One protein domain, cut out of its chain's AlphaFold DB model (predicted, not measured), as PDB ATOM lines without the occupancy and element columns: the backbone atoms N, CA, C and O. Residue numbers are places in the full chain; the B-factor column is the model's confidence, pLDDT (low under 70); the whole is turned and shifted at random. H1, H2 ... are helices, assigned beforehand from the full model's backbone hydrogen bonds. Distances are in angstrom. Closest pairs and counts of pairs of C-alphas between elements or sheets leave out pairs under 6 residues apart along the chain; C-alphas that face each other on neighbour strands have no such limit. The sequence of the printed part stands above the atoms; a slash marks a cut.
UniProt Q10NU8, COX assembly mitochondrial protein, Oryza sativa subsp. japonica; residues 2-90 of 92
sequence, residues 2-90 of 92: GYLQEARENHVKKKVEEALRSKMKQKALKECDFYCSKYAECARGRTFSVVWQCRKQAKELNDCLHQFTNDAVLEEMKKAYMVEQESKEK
ATOM      1  N   GLY A   2      29.069  15.257  -0.618       64.57
ATOM      2  CA  GLY A   2      28.477  14.607  -1.796       64.57
ATOM      3  C   GLY A   2      27.554  15.522  -2.604       64.57
ATOM      4  O   GLY A   2      26.744  16.236  -2.023       64.57
ATOM      5  N   TYR A   3      27.614  15.423  -3.938       73.17
ATOM      6  CA  TYR A   3      26.756  16.137  -4.903       73.17
ATOM      7  C   TYR A   3      25.256  16.152  -4.535       73.17
ATOM      8  O   TYR A   3      24.557  17.131  -4.784       73.17
ATOM      9  N   LEU A   4      24.753  15.081  -3.910       74.69
ATOM     10  CA  LEU A   4      23.363  14.973  -3.448       74.69
ATOM     11  C   LEU A   4      22.998  15.993  -2.360       74.69
ATOM     12  O   LEU A   4      21.855  16.449  -2.303       74.69
ATOM     13  N   GLN A   5      23.948  16.336  -1.492       70.58
ATOM     14  CA  GLN A   5      23.733  17.270  -0.390       70.58
ATOM     15  C   GLN A   5      23.683  18.707  -0.916       70.58
ATOM     16  O   GLN A   5      22.731  19.430  -0.634       70.58
ATOM     17  N   GLU A   6      24.605  19.048  -1.816       71.59
ATOM     18  CA  GLU A   6      24.661  20.357  -2.469       71.59
ATOM     19  C   GLU A   6      23.434  20.605  -3.369       71.59
ATOM     20  O   GLU A   6      22.836  21.682  -3.341       71.59
ATOM     21  N   ALA A   7      22.971  19.586  -4.106       72.09
ATOM     22  CA  ALA A   7      21.734  19.669  -4.885       72.09
ATOM     23  C   ALA A   7      20.503  19.922  -3.996       72.09
ATOM     24  O   ALA A   7      19.644  20.737  -4.341       72.09
ATOM     25  N   ARG A   8      20.425  19.258  -2.834       68.46
ATOM     26  CA  ARG A   8      19.336  19.453  -1.870       68.46
ATOM     27  C   ARG A   8      19.373  20.857  -1.266       68.46
ATOM     28  O   ARG A   8      18.338  21.519  -1.243       68.46
ATOM     29  N   GLU A   9      20.537  21.335  -0.833       73.52
ATOM     30  CA  GLU A   9      20.704  22.689  -0.288       73.52
ATOM     31  C   GLU A   9      20.339  23.769  -1.310       73.52
ATOM     32  O   GLU A   9      19.589  24.697  -0.997       73.52
ATOM     33  N   ASN A  10      20.785  23.619  -2.558       76.30
ATOM     34  CA  ASN A  10      20.428  24.537  -3.637       76.30
ATOM     35  C   ASN A  10      18.923  24.523  -3.928       76.30
ATOM     36  O   ASN A  10      18.325  25.577  -4.158       76.30
ATOM     37  N   HIS A  11      18.282  23.355  -3.873       71.93
ATOM     38  CA  HIS A  11      16.838  23.246  -4.058       71.93
ATOM     39  C   HIS A  11      16.054  23.926  -2.924       71.93
ATOM     40  O   HIS A  11      15.021  24.551  -3.177       71.93
ATOM     41  N   VAL A  12      16.524  23.832  -1.676       74.56
ATOM     42  CA  VAL A  12      15.900  24.532  -0.541       74.56
ATOM     43  C   VAL A  12      16.067  26.043  -0.690       74.56
ATOM     44  O   VAL A  12      15.076  26.766  -0.602       74.56
ATOM     45  N   LYS A  13      17.277  26.521  -1.016       75.97
ATOM     46  CA  LYS A  13      17.537  27.950  -1.268       75.97
ATOM     47  C   LYS A  13      16.622  28.508  -2.361       75.97
ATOM     48  O   LYS A  13      16.016  29.555  -2.151       75.97
ATOM     49  N   LYS A  14      16.451  27.782  -3.475       79.63
ATOM     50  CA  LYS A  14      15.530  28.176  -4.555       79.63
ATOM     51  C   LYS A  14      14.072  28.222  -4.105       79.63
ATOM     52  O   LYS A  14      13.403  29.211  -4.370       79.63
ATOM     53  N   LYS A  15      13.588  27.217  -3.364       81.32
ATOM     54  CA  LYS A  15      12.205  27.228  -2.848       81.32
ATOM     55  C   LYS A  15      11.934  28.419  -1.927       81.32
ATOM     56  O   LYS A  15      10.876  29.037  -2.027       81.32
ATOM     57  N   VAL A  16      12.867  28.731  -1.027       82.80
ATOM     58  CA  VAL A  16      12.736  29.874  -0.109       82.80
ATOM     59  C   VAL A  16      12.741  31.186  -0.890       82.80
ATOM     60  O   VAL A  16      11.904  32.053  -0.647       82.80
ATOM     61  N   GLU A  17      13.632  31.313  -1.869       81.44
ATOM     62  CA  GLU A  17      13.707  32.484  -2.737       81.44
ATOM     63  C   GLU A  17      12.439  32.671  -3.580       81.44
ATOM     64  O   GLU A  17      11.906  33.776  -3.644       81.44
ATOM     65  N   GLU A  18      11.884  31.603  -4.158       84.06
ATOM     66  CA  GLU A  18      10.608  31.656  -4.879       84.06
ATOM     67  C   GLU A  18       9.446  32.064  -3.963       84.06
ATOM     68  O   GLU A  18       8.622  32.900  -4.346       84.06
ATOM     69  N   ALA A  19       9.398  31.542  -2.732       86.84
ATOM     70  CA  ALA A  19       8.389  31.925  -1.746       86.84
ATOM     71  C   ALA A  19       8.506  33.409  -1.350       86.84
ATOM     72  O   ALA A  19       7.497  34.123  -1.305       86.84
ATOM     73  N   LEU A  20       9.732  33.896  -1.121       85.20
ATOM     74  CA  LEU A  20      10.019  35.310  -0.855       85.20
ATOM     75  C   LEU A  20       9.619  36.187  -2.043       85.20
ATOM     76  O   LEU A  20       8.927  37.190  -1.868       85.20
ATOM     77  N   ARG A  21       9.968  35.775  -3.262       84.29
ATOM     78  CA  ARG A  21       9.637  36.497  -4.491       84.29
ATOM     79  C   ARG A  21       8.128  36.555  -4.726       84.29
ATOM     80  O   ARG A  21       7.626  37.578  -5.187       84.29
ATOM     81  N   SER A  22       7.389  35.505  -4.369       86.20
ATOM     82  CA  SER A  22       5.923  35.505  -4.412       86.20
ATOM     83  C   SER A  22       5.322  36.503  -3.415       86.20
ATOM     84  O   SER A  22       4.479  37.316  -3.798       86.20
ATOM     85  N   LYS A  23       5.797  36.517  -2.159       86.39
ATOM     86  CA  LYS A  23       5.380  37.521  -1.159       86.39
ATOM     87  C   LYS A  23       5.684  38.946  -1.623       86.39
ATOM     88  O   LYS A  23       4.835  39.829  -1.515       86.39
ATOM     89  N   MET A  24       6.876  39.162  -2.172       86.87
ATOM     90  CA  MET A  24       7.312  40.463  -2.670       86.87
ATOM     91  C   MET A  24       6.429  40.943  -3.828       86.87
ATOM     92  O   MET A  24       5.948  42.070  -3.796       86.87
ATOM     93  N   LYS A  25       6.119  40.067  -4.794       86.36
ATOM     94  CA  LYS A  25       5.185  40.374  -5.890       86.36
ATOM     95  C   LYS A  25       3.793  40.740  -5.388       86.36
ATOM     96  O   LYS A  25       3.206  41.683  -5.901       86.36
ATOM     97  N   GLN A  26       3.263  40.036  -4.389       87.70
ATOM     98  CA  GLN A  26       1.960  40.382  -3.809       87.70
ATOM     99  C   GLN A  26       1.969  41.770  -3.165       87.70
ATOM    100  O   GLN A  26       1.013  42.524  -3.329       87.70
ATOM    101  N   LYS A  27       3.049  42.123  -2.457       87.51
ATOM    102  CA  LYS A  27       3.212  43.462  -1.881       87.51
ATOM    103  C   LYS A  27       3.321  44.528  -2.976       87.51
ATOM    104  O   LYS A  27       2.612  45.525  -2.916       87.51
ATOM    105  N   ALA A  28       4.126  44.265  -4.003       89.59
ATOM    106  CA  ALA A  28       4.293  45.146  -5.155       89.59
ATOM    107  C   ALA A  28       2.973  45.380  -5.907       89.59
ATOM    108  O   ALA A  28       2.662  46.505  -6.272       89.59
ATOM    109  N   LEU A  29       2.163  44.333  -6.099       89.08
ATOM    110  CA  LEU A  29       0.859  44.444  -6.756       89.08
ATOM    111  C   LEU A  29      -0.123  45.314  -5.967       89.08
ATOM    112  O   LEU A  29      -0.907  46.022  -6.586       89.08
ATOM    113  N   LYS A  30      -0.070  45.286  -4.629       90.83
ATOM    114  CA  LYS A  30      -0.904  46.156  -3.786       90.83
ATOM    115  C   LYS A  30      -0.493  47.624  -3.886       90.83
ATOM    116  O   LYS A  30      -1.361  48.477  -4.003       90.83
ATOM    117  N   GLU A  31       0.805  47.913  -3.871       91.09
ATOM    118  CA  GLU A  31       1.306  49.291  -4.011       91.09
ATOM    119  C   GLU A  31       1.076  49.840  -5.428       91.09
ATOM    120  O   GLU A  31       0.672  50.985  -5.611       91.09
ATOM    121  N   CYS A  32       1.271  49.003  -6.450       93.00
ATOM    122  CA  CYS A  32       1.084  49.367  -7.853       93.00
ATOM    123  C   CYS A  32      -0.360  49.160  -8.354       93.00
ATOM    124  O   CYS A  32      -0.576  49.120  -9.570       93.00
ATOM    125  N   ASP A  33      -1.348  49.037  -7.458       93.02
ATOM    126  CA  ASP A  33      -2.748  48.755  -7.812       93.02
ATOM    127  C   ASP A  33      -3.309  49.781  -8.811       93.02
ATOM    128  O   ASP A  33      -3.959  49.417  -9.790       93.02
ATOM    129  N   PHE A  34      -2.935  51.054  -8.656       93.69
ATOM    130  CA  PHE A  34      -3.319  52.128  -9.573       93.69
ATOM    131  C   PHE A  34      -2.900  51.856 -11.029       93.69
ATOM    132  O   PHE A  34      -3.703  51.981 -11.959       93.69
ATOM    133  N   TYR A  35      -1.646  51.450 -11.247       93.94
ATOM    134  CA  TYR A  35      -1.142  51.116 -12.583       93.94
ATOM    135  C   TYR A  35      -1.744  49.809 -13.097       93.94
ATOM    136  O   TYR A  35      -2.017  49.678 -14.293       93.94
ATOM    137  N   CYS A  36      -1.986  48.857 -12.195       92.54
ATOM    138  CA  CYS A  36      -2.601  47.582 -12.528       92.54
ATOM    139  C   CYS A  36      -4.042  47.785 -13.013       92.54
ATOM    140  O   CYS A  36      -4.430  47.222 -14.036       92.54
ATOM    141  N   SER A  37      -4.792  48.674 -12.358       93.59
ATOM    142  CA  SER A  37      -6.133  49.094 -12.761       93.59
ATOM    143  C   SER A  37      -6.128  49.772 -14.131       93.59
ATOM    144  O   SER A  37      -6.867  49.340 -15.012       93.59
ATOM    145  N   LYS A  38      -5.223  50.729 -14.389       93.40
ATOM    146  CA  LYS A  38      -5.099  51.348 -15.726       93.40
ATOM    147  C   LYS A  38      -4.775  50.342 -16.827       93.40
ATOM    148  O   LYS A  38      -5.294  50.439 -17.943       93.40
ATOM    149  N   TYR A  39      -3.893  49.387 -16.540       93.24
ATOM    150  CA  TYR A  39      -3.578  48.321 -17.482       93.24
ATOM    151  C   TYR A  39      -4.792  47.411 -17.715       93.24
ATOM    152  O   TYR A  39      -5.112  47.120 -18.867       93.24
ATOM    153  N   ALA A  40      -5.514  47.034 -16.656       92.42
ATOM    154  CA  ALA A  40      -6.724  46.219 -16.737       92.42
ATOM    155  C   ALA A  40      -7.850  46.920 -17.512       92.42
ATOM    156  O   ALA A  40      -8.508  46.287 -18.333       92.42
ATOM    157  N   GLU A  41      -8.041  48.226 -17.319       92.83
ATOM    158  CA  GLU A  41      -8.981  49.034 -18.100       92.83
ATOM    159  C   GLU A  41      -8.611  49.051 -19.582       92.83
ATOM    160  O   GLU A  41      -9.477  48.883 -20.437       92.83
ATOM    161  N   CYS A  42      -7.322  49.182 -19.899       91.06
ATOM    162  CA  CYS A  42      -6.858  49.115 -21.278       91.06
ATOM    163  C   CYS A  42      -7.023  47.707 -21.881       91.06
ATOM    164  O   CYS A  42      -7.368  47.572 -23.057       91.06
ATOM    165  N   ALA A  43      -6.793  46.656 -21.096       91.27
ATOM    166  CA  ALA A  43      -6.954  45.270 -21.522       91.27
ATOM    167  C   ALA A  43      -8.427  44.847 -21.647       91.27
ATOM    168  O   ALA A  43      -8.738  43.867 -22.326       91.27
ATOM    169  N   ARG A  44      -9.351  45.587 -21.023       90.33
ATOM    170  CA  ARG A  44     -10.781  45.277 -21.031       90.33
ATOM    171  C   ARG A  44     -11.313  45.297 -22.468       90.33
ATOM    172  O   ARG A  44     -11.299  46.324 -23.140       90.33
ATOM    173  N   GLY A  45     -11.759  44.139 -22.953       85.80
ATOM    174  CA  GLY A  45     -12.283  43.978 -24.315       85.80
ATOM    175  C   GLY A  45     -11.223  43.851 -25.417       85.80
ATOM    176  O   GLY A  45     -11.583  43.795 -26.590       85.80
ATOM    177  N   ARG A  46      -9.928  43.773 -25.078       84.70
ATOM    178  CA  ARG A  46      -8.832  43.574 -26.041       84.70
ATOM    179  C   ARG A  46      -8.102  42.268 -25.730       84.70
ATOM    180  O   ARG A  46      -7.358  42.192 -24.764       84.70
ATOM    181  N   THR A  47      -8.293  41.240 -26.552       79.48
ATOM    182  CA  THR A  47      -7.626  39.934 -26.382       79.48
ATOM    183  C   THR A  47      -6.317  39.849 -27.161       79.48
ATOM    184  O   THR A  47      -5.277  39.538 -26.593       79.48
ATOM    185  N   PHE A  48      -6.335  40.190 -28.450       84.94
ATOM    186  CA  PHE A  48      -5.154  40.076 -29.317       84.94
ATOM    187  C   PHE A  48      -4.333  41.367 -29.393       84.94
ATOM    188  O   PHE A  48      -3.106  41.340 -29.436       84.94
ATOM    189  N   SER A  49      -4.999  42.522 -29.371       87.65
ATOM    190  CA  SER A  49      -4.354  43.827 -29.553       87.65
ATOM    191  C   SER A  49      -3.774  44.427 -28.267       87.65
ATOM    192  O   SER A  49      -3.092  45.451 -28.336       87.65
ATOM    193  N   VAL A  50      -3.984  43.800 -27.101       89.96
ATOM    194  CA  VAL A  50      -3.573  44.335 -25.787       89.96
ATOM    195  C   VAL A  50      -2.068  44.579 -25.683       89.96
ATOM    196  O   VAL A  50      -1.649  45.611 -25.167       89.96
ATOM    197  N   VAL A  51      -1.244  43.684 -26.236       86.98
ATOM    198  CA  VAL A  51       0.225  43.775 -26.144       86.98
ATOM    199  C   VAL A  51       0.755  45.036 -26.834       86.98
ATOM    200  O   VAL A  51       1.742  45.617 -26.390       86.98
ATOM    201  N   TRP A  52       0.077  45.492 -27.889       88.50
ATOM    202  CA  TRP A  52       0.473  46.668 -28.660       88.50
ATOM    203  C   TRP A  52      -0.223  47.935 -28.163       88.50
ATOM    204  O   TRP A  52       0.445  48.919 -27.851       88.50
ATOM    205  N   GLN A  53      -1.552  47.906 -28.038       89.61
ATOM    206  CA  GLN A  53      -2.349  49.063 -27.609       89.61
ATOM    207  C   GLN A  53      -2.066  49.465 -26.161       89.61
ATOM    208  O   GLN A  53      -2.004  50.654 -25.861       89.61
ATOM    209  N   CYS A  54      -1.851  48.489 -25.277       93.00
ATOM    210  CA  CYS A  54      -1.632  48.733 -23.853       93.00
ATOM    211  C   CYS A  54      -0.155  48.685 -23.462       93.00
ATOM    212  O   CYS A  54       0.171  48.603 -22.279       93.00
ATOM    213  N   ARG A  55       0.759  48.746 -24.442       91.91
ATOM    214  CA  ARG A  55       2.208  48.704 -24.202       91.91
ATOM    215  C   ARG A  55       2.668  49.819 -23.266       91.91
ATOM    216  O   ARG A  55       3.571  49.604 -22.464       91.91
ATOM    217  N   LYS A  56       2.049  51.000 -23.359       93.00
ATOM    218  CA  LYS A  56       2.376  52.149 -22.506       93.00
ATOM    219  C   LYS A  56       2.036  51.858 -21.042       93.00
ATOM    220  O   LYS A  56       2.920  51.923 -20.198       93.00
ATOM    221  N   GLN A  57       0.799  51.443 -20.771       92.76
ATOM    222  CA  GLN A  57       0.324  51.098 -19.429       92.76
ATOM    223  C   GLN A  57       1.084  49.892 -18.866       92.76
ATOM    224  O   GLN A  57       1.451  49.886 -17.698       92.76
ATOM    225  N   ALA A  58       1.383  48.894 -19.708       92.13
ATOM    226  CA  ALA A  58       2.197  47.747 -19.321       92.13
ATOM    227  C   ALA A  58       3.605  48.168 -18.885       92.13
ATOM    228  O   ALA A  58       4.139  47.595 -17.940       92.13
ATOM    229  N   LYS A  59       4.201  49.163 -19.559       93.97
ATOM    230  CA  LYS A  59       5.524  49.690 -19.214       93.97
ATOM    231  C   LYS A  59       5.500  50.447 -17.888       93.97
ATOM    232  O   LYS A  59       6.376  50.201 -17.075       93.97
ATOM    233  N   GLU A  60       4.496  51.291 -17.647       93.89
ATOM    234  CA  GLU A  60       4.336  51.992 -16.359       93.89
ATOM    235  C   GLU A  60       4.116  51.009 -15.199       93.89
ATOM    236  O   GLU A  60       4.754  51.123 -14.156       93.89
ATOM    237  N   LEU A  61       3.279  49.987 -15.407       92.83
ATOM    238  CA  LEU A  61       3.085  48.918 -14.431       92.83
ATOM    239  C   LEU A  61       4.385  48.143 -14.175       92.83
ATOM    240  O   LEU A  61       4.697  47.852 -13.023       92.83
ATOM    241  N   ASN A  62       5.142  47.808 -15.225       91.59
ATOM    242  CA  ASN A  62       6.423  47.120 -15.063       91.59
ATOM    243  C   ASN A  62       7.437  47.982 -14.316       91.59
ATOM    244  O   ASN A  62       8.126  47.453 -13.458       91.59
ATOM    245  N   ASP A  63       7.513  49.277 -14.618       92.78
ATOM    246  CA  ASP A  63       8.424  50.205 -13.949       92.78
ATOM    247  C   ASP A  63       8.133  50.271 -12.445       92.78
ATOM    248  O   ASP A  63       9.026  50.038 -11.631       92.78
ATOM    249  N   CYS A  64       6.855  50.428 -12.078       91.65
ATOM    250  CA  CYS A  64       6.422  50.381 -10.683       91.65
ATOM    251  C   CYS A  64       6.769  49.036 -10.028       91.65
ATOM    252  O   CYS A  64       7.403  48.999  -8.975       91.65
ATOM    253  N   LEU A  65       6.421  47.914 -10.670       90.28
ATOM    254  CA  LEU A  65       6.723  46.583 -10.138       90.28
ATOM    255  C   LEU A  65       8.227  46.374  -9.953       90.28
ATOM    256  O   LEU A  65       8.633  45.824  -8.934       90.28
ATOM    257  N   HIS A  66       9.049  46.838 -10.895       89.20
ATOM    258  CA  HIS A  66      10.497  46.665 -10.882       89.20
ATOM    259  C   HIS A  66      11.168  47.370  -9.697       89.20
ATOM    260  O   HIS A  66      12.181  46.879  -9.203       89.20
ATOM    261  N   GLN A  67      10.597  48.467  -9.192       86.74
ATOM    262  CA  GLN A  67      11.094  49.122  -7.977       86.74
ATOM    263  C   GLN A  67      10.956  48.213  -6.749       86.74
ATOM    264  O   GLN A  67      11.862  48.145  -5.921       86.74
ATOM    265  N   PHE A  68       9.864  47.455  -6.663       84.80
ATOM    266  CA  PHE A  68       9.616  46.534  -5.553       84.80
ATOM    267  C   PHE A  68      10.189  45.138  -5.786       84.80
ATOM    268  O   PHE A  68      10.470  44.434  -4.824       84.80
ATOM    269  N   THR A  69      10.352  44.717  -7.041       84.47
ATOM    270  CA  THR A  69      10.911  43.409  -7.403       84.47
ATOM    271  C   THR A  69      12.376  43.464  -7.821       84.47
ATOM    272  O   THR A  69      12.804  42.649  -8.636       84.47
ATOM    273  N   ASN A  70      13.132  44.420  -7.286       82.32
ATOM    274  CA  ASN A  70      14.565  44.537  -7.518       82.32
ATOM    275  C   ASN A  70      15.343  43.496  -6.686       82.32
ATOM    276  O   ASN A  70      14.929  43.155  -5.575       82.32
ATOM    277  N   ASP A  71      16.480  43.023  -7.200       81.42
ATOM    278  CA  ASP A  71      17.393  42.108  -6.500       81.42
ATOM    279  C   ASP A  71      17.827  42.661  -5.135       81.42
ATOM    280  O   ASP A  71      17.906  41.907  -4.171       81.42
ATOM    281  N   ALA A  72      17.986  43.984  -5.009       82.40
ATOM    282  CA  ALA A  72      18.315  44.620  -3.732       82.40
ATOM    283  C   ALA A  72      17.255  44.358  -2.641       82.40
ATOM    284  O   ALA A  72      17.591  44.022  -1.506       82.40
ATOM    285  N   VAL A  73      15.966  44.458  -2.992       80.62
ATOM    286  CA  VAL A  73      14.852  44.199  -2.058       80.62
ATOM    287  C   VAL A  73      14.770  42.709  -1.732       80.62
ATOM    288  O   VAL A  73      14.499  42.327  -0.591       80.62
ATOM    289  N   LEU A  74      15.035  41.852  -2.723       81.40
ATOM    290  CA  LEU A  74      15.084  40.408  -2.528       81.40
ATOM    291  C   LEU A  74      16.199  40.021  -1.545       81.40
ATOM    292  O   LEU A  74      15.951  39.228  -0.638       81.40
ATOM    293  N   GLU A  75      17.398  40.589  -1.692       83.09
ATOM    294  CA  GLU A  75      18.536  40.350  -0.799       83.09
ATOM    295  C   GLU A  75      18.254  40.809   0.632       83.09
ATOM    296  O   GLU A  75      18.530  40.071   1.581       83.09
ATOM    297  N   GLU A  76      17.664  41.993   0.801       84.27
ATOM    298  CA  GLU A  76      17.301  42.515   2.118       84.27
ATOM    299  C   GLU A  76      16.274  41.608   2.812       84.27
ATOM    300  O   GLU A  76      16.462  41.201   3.962       84.27
ATOM    301  N   MET A  77      15.238  41.187   2.082       81.16
ATOM    302  CA  MET A  77      14.240  40.242   2.588       81.16
ATOM    303  C   MET A  77      14.846  38.867   2.898       81.16
ATOM    304  O   MET A  77      14.438  38.214   3.858       81.16
ATOM    305  N   LYS A  78      15.838  38.420   2.119       83.38
ATOM    306  CA  LYS A  78      16.558  37.161   2.352       83.38
ATOM    307  C   LYS A  78      17.403  37.237   3.625       83.38
ATOM    308  O   LYS A  78      17.345  36.308   4.427       83.38
ATOM    309  N   LYS A  79      18.105  38.354   3.861       84.94
ATOM    310  CA  LYS A  79      18.821  38.619   5.122       84.94
ATOM    311  C   LYS A  79      17.873  38.629   6.316       84.94
ATOM    312  O   LYS A  79      18.143  37.943   7.296       84.94
ATOM    313  N   ALA A  80      16.753  39.346   6.219       85.08
ATOM    314  CA  ALA A  80      15.750  39.376   7.281       85.08
ATOM    315  C   ALA A  80      15.214  37.968   7.588       85.08
ATOM    316  O   ALA A  80      15.139  37.575   8.748       85.08
ATOM    317  N   TYR A  81      14.926  37.173   6.553       82.75
ATOM    318  CA  TYR A  81      14.449  35.801   6.717       82.75
ATOM    319  C   TYR A  81      15.481  34.884   7.386       82.75
ATOM    320  O   TYR A  81      15.101  34.065   8.215       82.75
ATOM    321  N   MET A  82      16.774  35.017   7.063       82.47
ATOM    322  CA  MET A  82      17.839  34.246   7.719       82.47
ATOM    323  C   MET A  82      17.920  34.562   9.218       82.47
ATOM    324  O   MET A  82      17.912  33.640  10.027       82.47
ATOM    325  N   VAL A  83      17.884  35.846   9.588       84.75
ATOM    326  CA  VAL A  83      17.887  36.279  10.999       84.75
ATOM    327  C   VAL A  83      16.646  35.774  11.745       84.75
ATOM    328  O   VAL A  83      16.724  35.369  12.908       84.75
ATOM    329  N   GLU A  84      15.488  35.777  11.082       83.10
ATOM    330  CA  GLU A  84      14.233  35.295  11.660       83.10
ATOM    331  C   GLU A  84      14.240  33.769  11.866       83.10
ATOM    332  O   GLU A  84      13.705  33.286  12.863       83.10
ATOM    333  N   GLN A  85      14.875  33.010  10.962       80.95
ATOM    334  CA  GLN A  85      15.079  31.566  11.121       80.95
ATOM    335  C   GLN A  85      16.049  31.257  12.264       80.95
ATOM    336  O   GLN A  85      15.706  30.465  13.137       80.95
ATOM    337  N   GLU A  86      17.182  31.961  12.348       80.06
ATOM    338  CA  GLU A  86      18.123  31.806  13.467       80.06
ATOM    339  C   GLU A  86      17.469  32.125  14.820       80.06
ATOM    340  O   GLU A  86      17.719  31.441  15.812       80.06
ATOM    341  N   SER A  87      16.597  33.140  14.876       78.93
ATOM    342  CA  SER A  87      15.837  33.447  16.095       78.93
ATOM    343  C   SER A  87      14.829  32.355  16.445       78.93
ATOM    344  O   SER A  87      14.667  32.051  17.624       78.93
ATOM    345  N   LYS A  88      14.158  31.750  15.456       77.01
ATOM    346  CA  LYS A  88      13.229  30.634  15.695       77.01
ATOM    347  C   LYS A  88      13.953  29.381  16.172       77.01
ATOM    348  O   LYS A  88      13.464  28.748  17.099       77.01
ATOM    349  N   GLU A  89      15.109  29.067  15.595       72.99
ATOM    350  CA  GLU A  89      15.942  27.938  16.021       72.99
ATOM    351  C   GLU A  89      16.494  28.123  17.439       72.99
ATOM    352  O   GLU A  89      16.594  27.151  18.176       72.99
ATOM    353  N   LYS A  90      16.810  29.355  17.863       69.33
ATOM    354  CA  LYS A  90      17.263  29.633  19.240       69.33
ATOM    355  C   LYS A  90      16.156  29.619  20.292       69.33
ATOM    356  O   LYS A  90      16.463  29.514  21.475       69.33
TER     357      LYS A  90
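AT A GLANCE: This is residues 2 to 90 of the 92 residues of the protein "COX assembly mitochondrial protein" of Oryza sativa subsp. japonica (UniProt Q10NU8). What shape is it? Helices H1 and H5 splay from a head of H2 beside H4, capped by H3. What makes it? It is all helix, five named, with 89 residues printed. It is only just loose, close to extended, has a radius of gyration of the C-alphas of 18.1 A and spans 53 by 28 by 18 A.

IN THESE COORDINATES: Longest helix? H1, residues 3 to 31, runs 41.8 A from its C-alpha at (26.756, 16.137, -4.903). The others? H2 is residues 33 to 43, H3 50 to 53, H4 55 to 68 and H5 71 to 90, ending at C-alpha (17.263, 29.633, 19.240).

HOW THE PARTS SIT: Does H1 touch H5? They touch at a steep tilt of 65 degrees; the C-alphas of Arg 21 and Leu 74 come closest, 7.0 A. Backbone pairs? Every O i to N i+4 pair is within hydrogen-bond range in H1, H2 and H5; 9 of 10 are in H4.

THE WHOLE: Any cut? The printed part has none. Low confidence? Residues 2, 8 and 90 have pLDDT under 70.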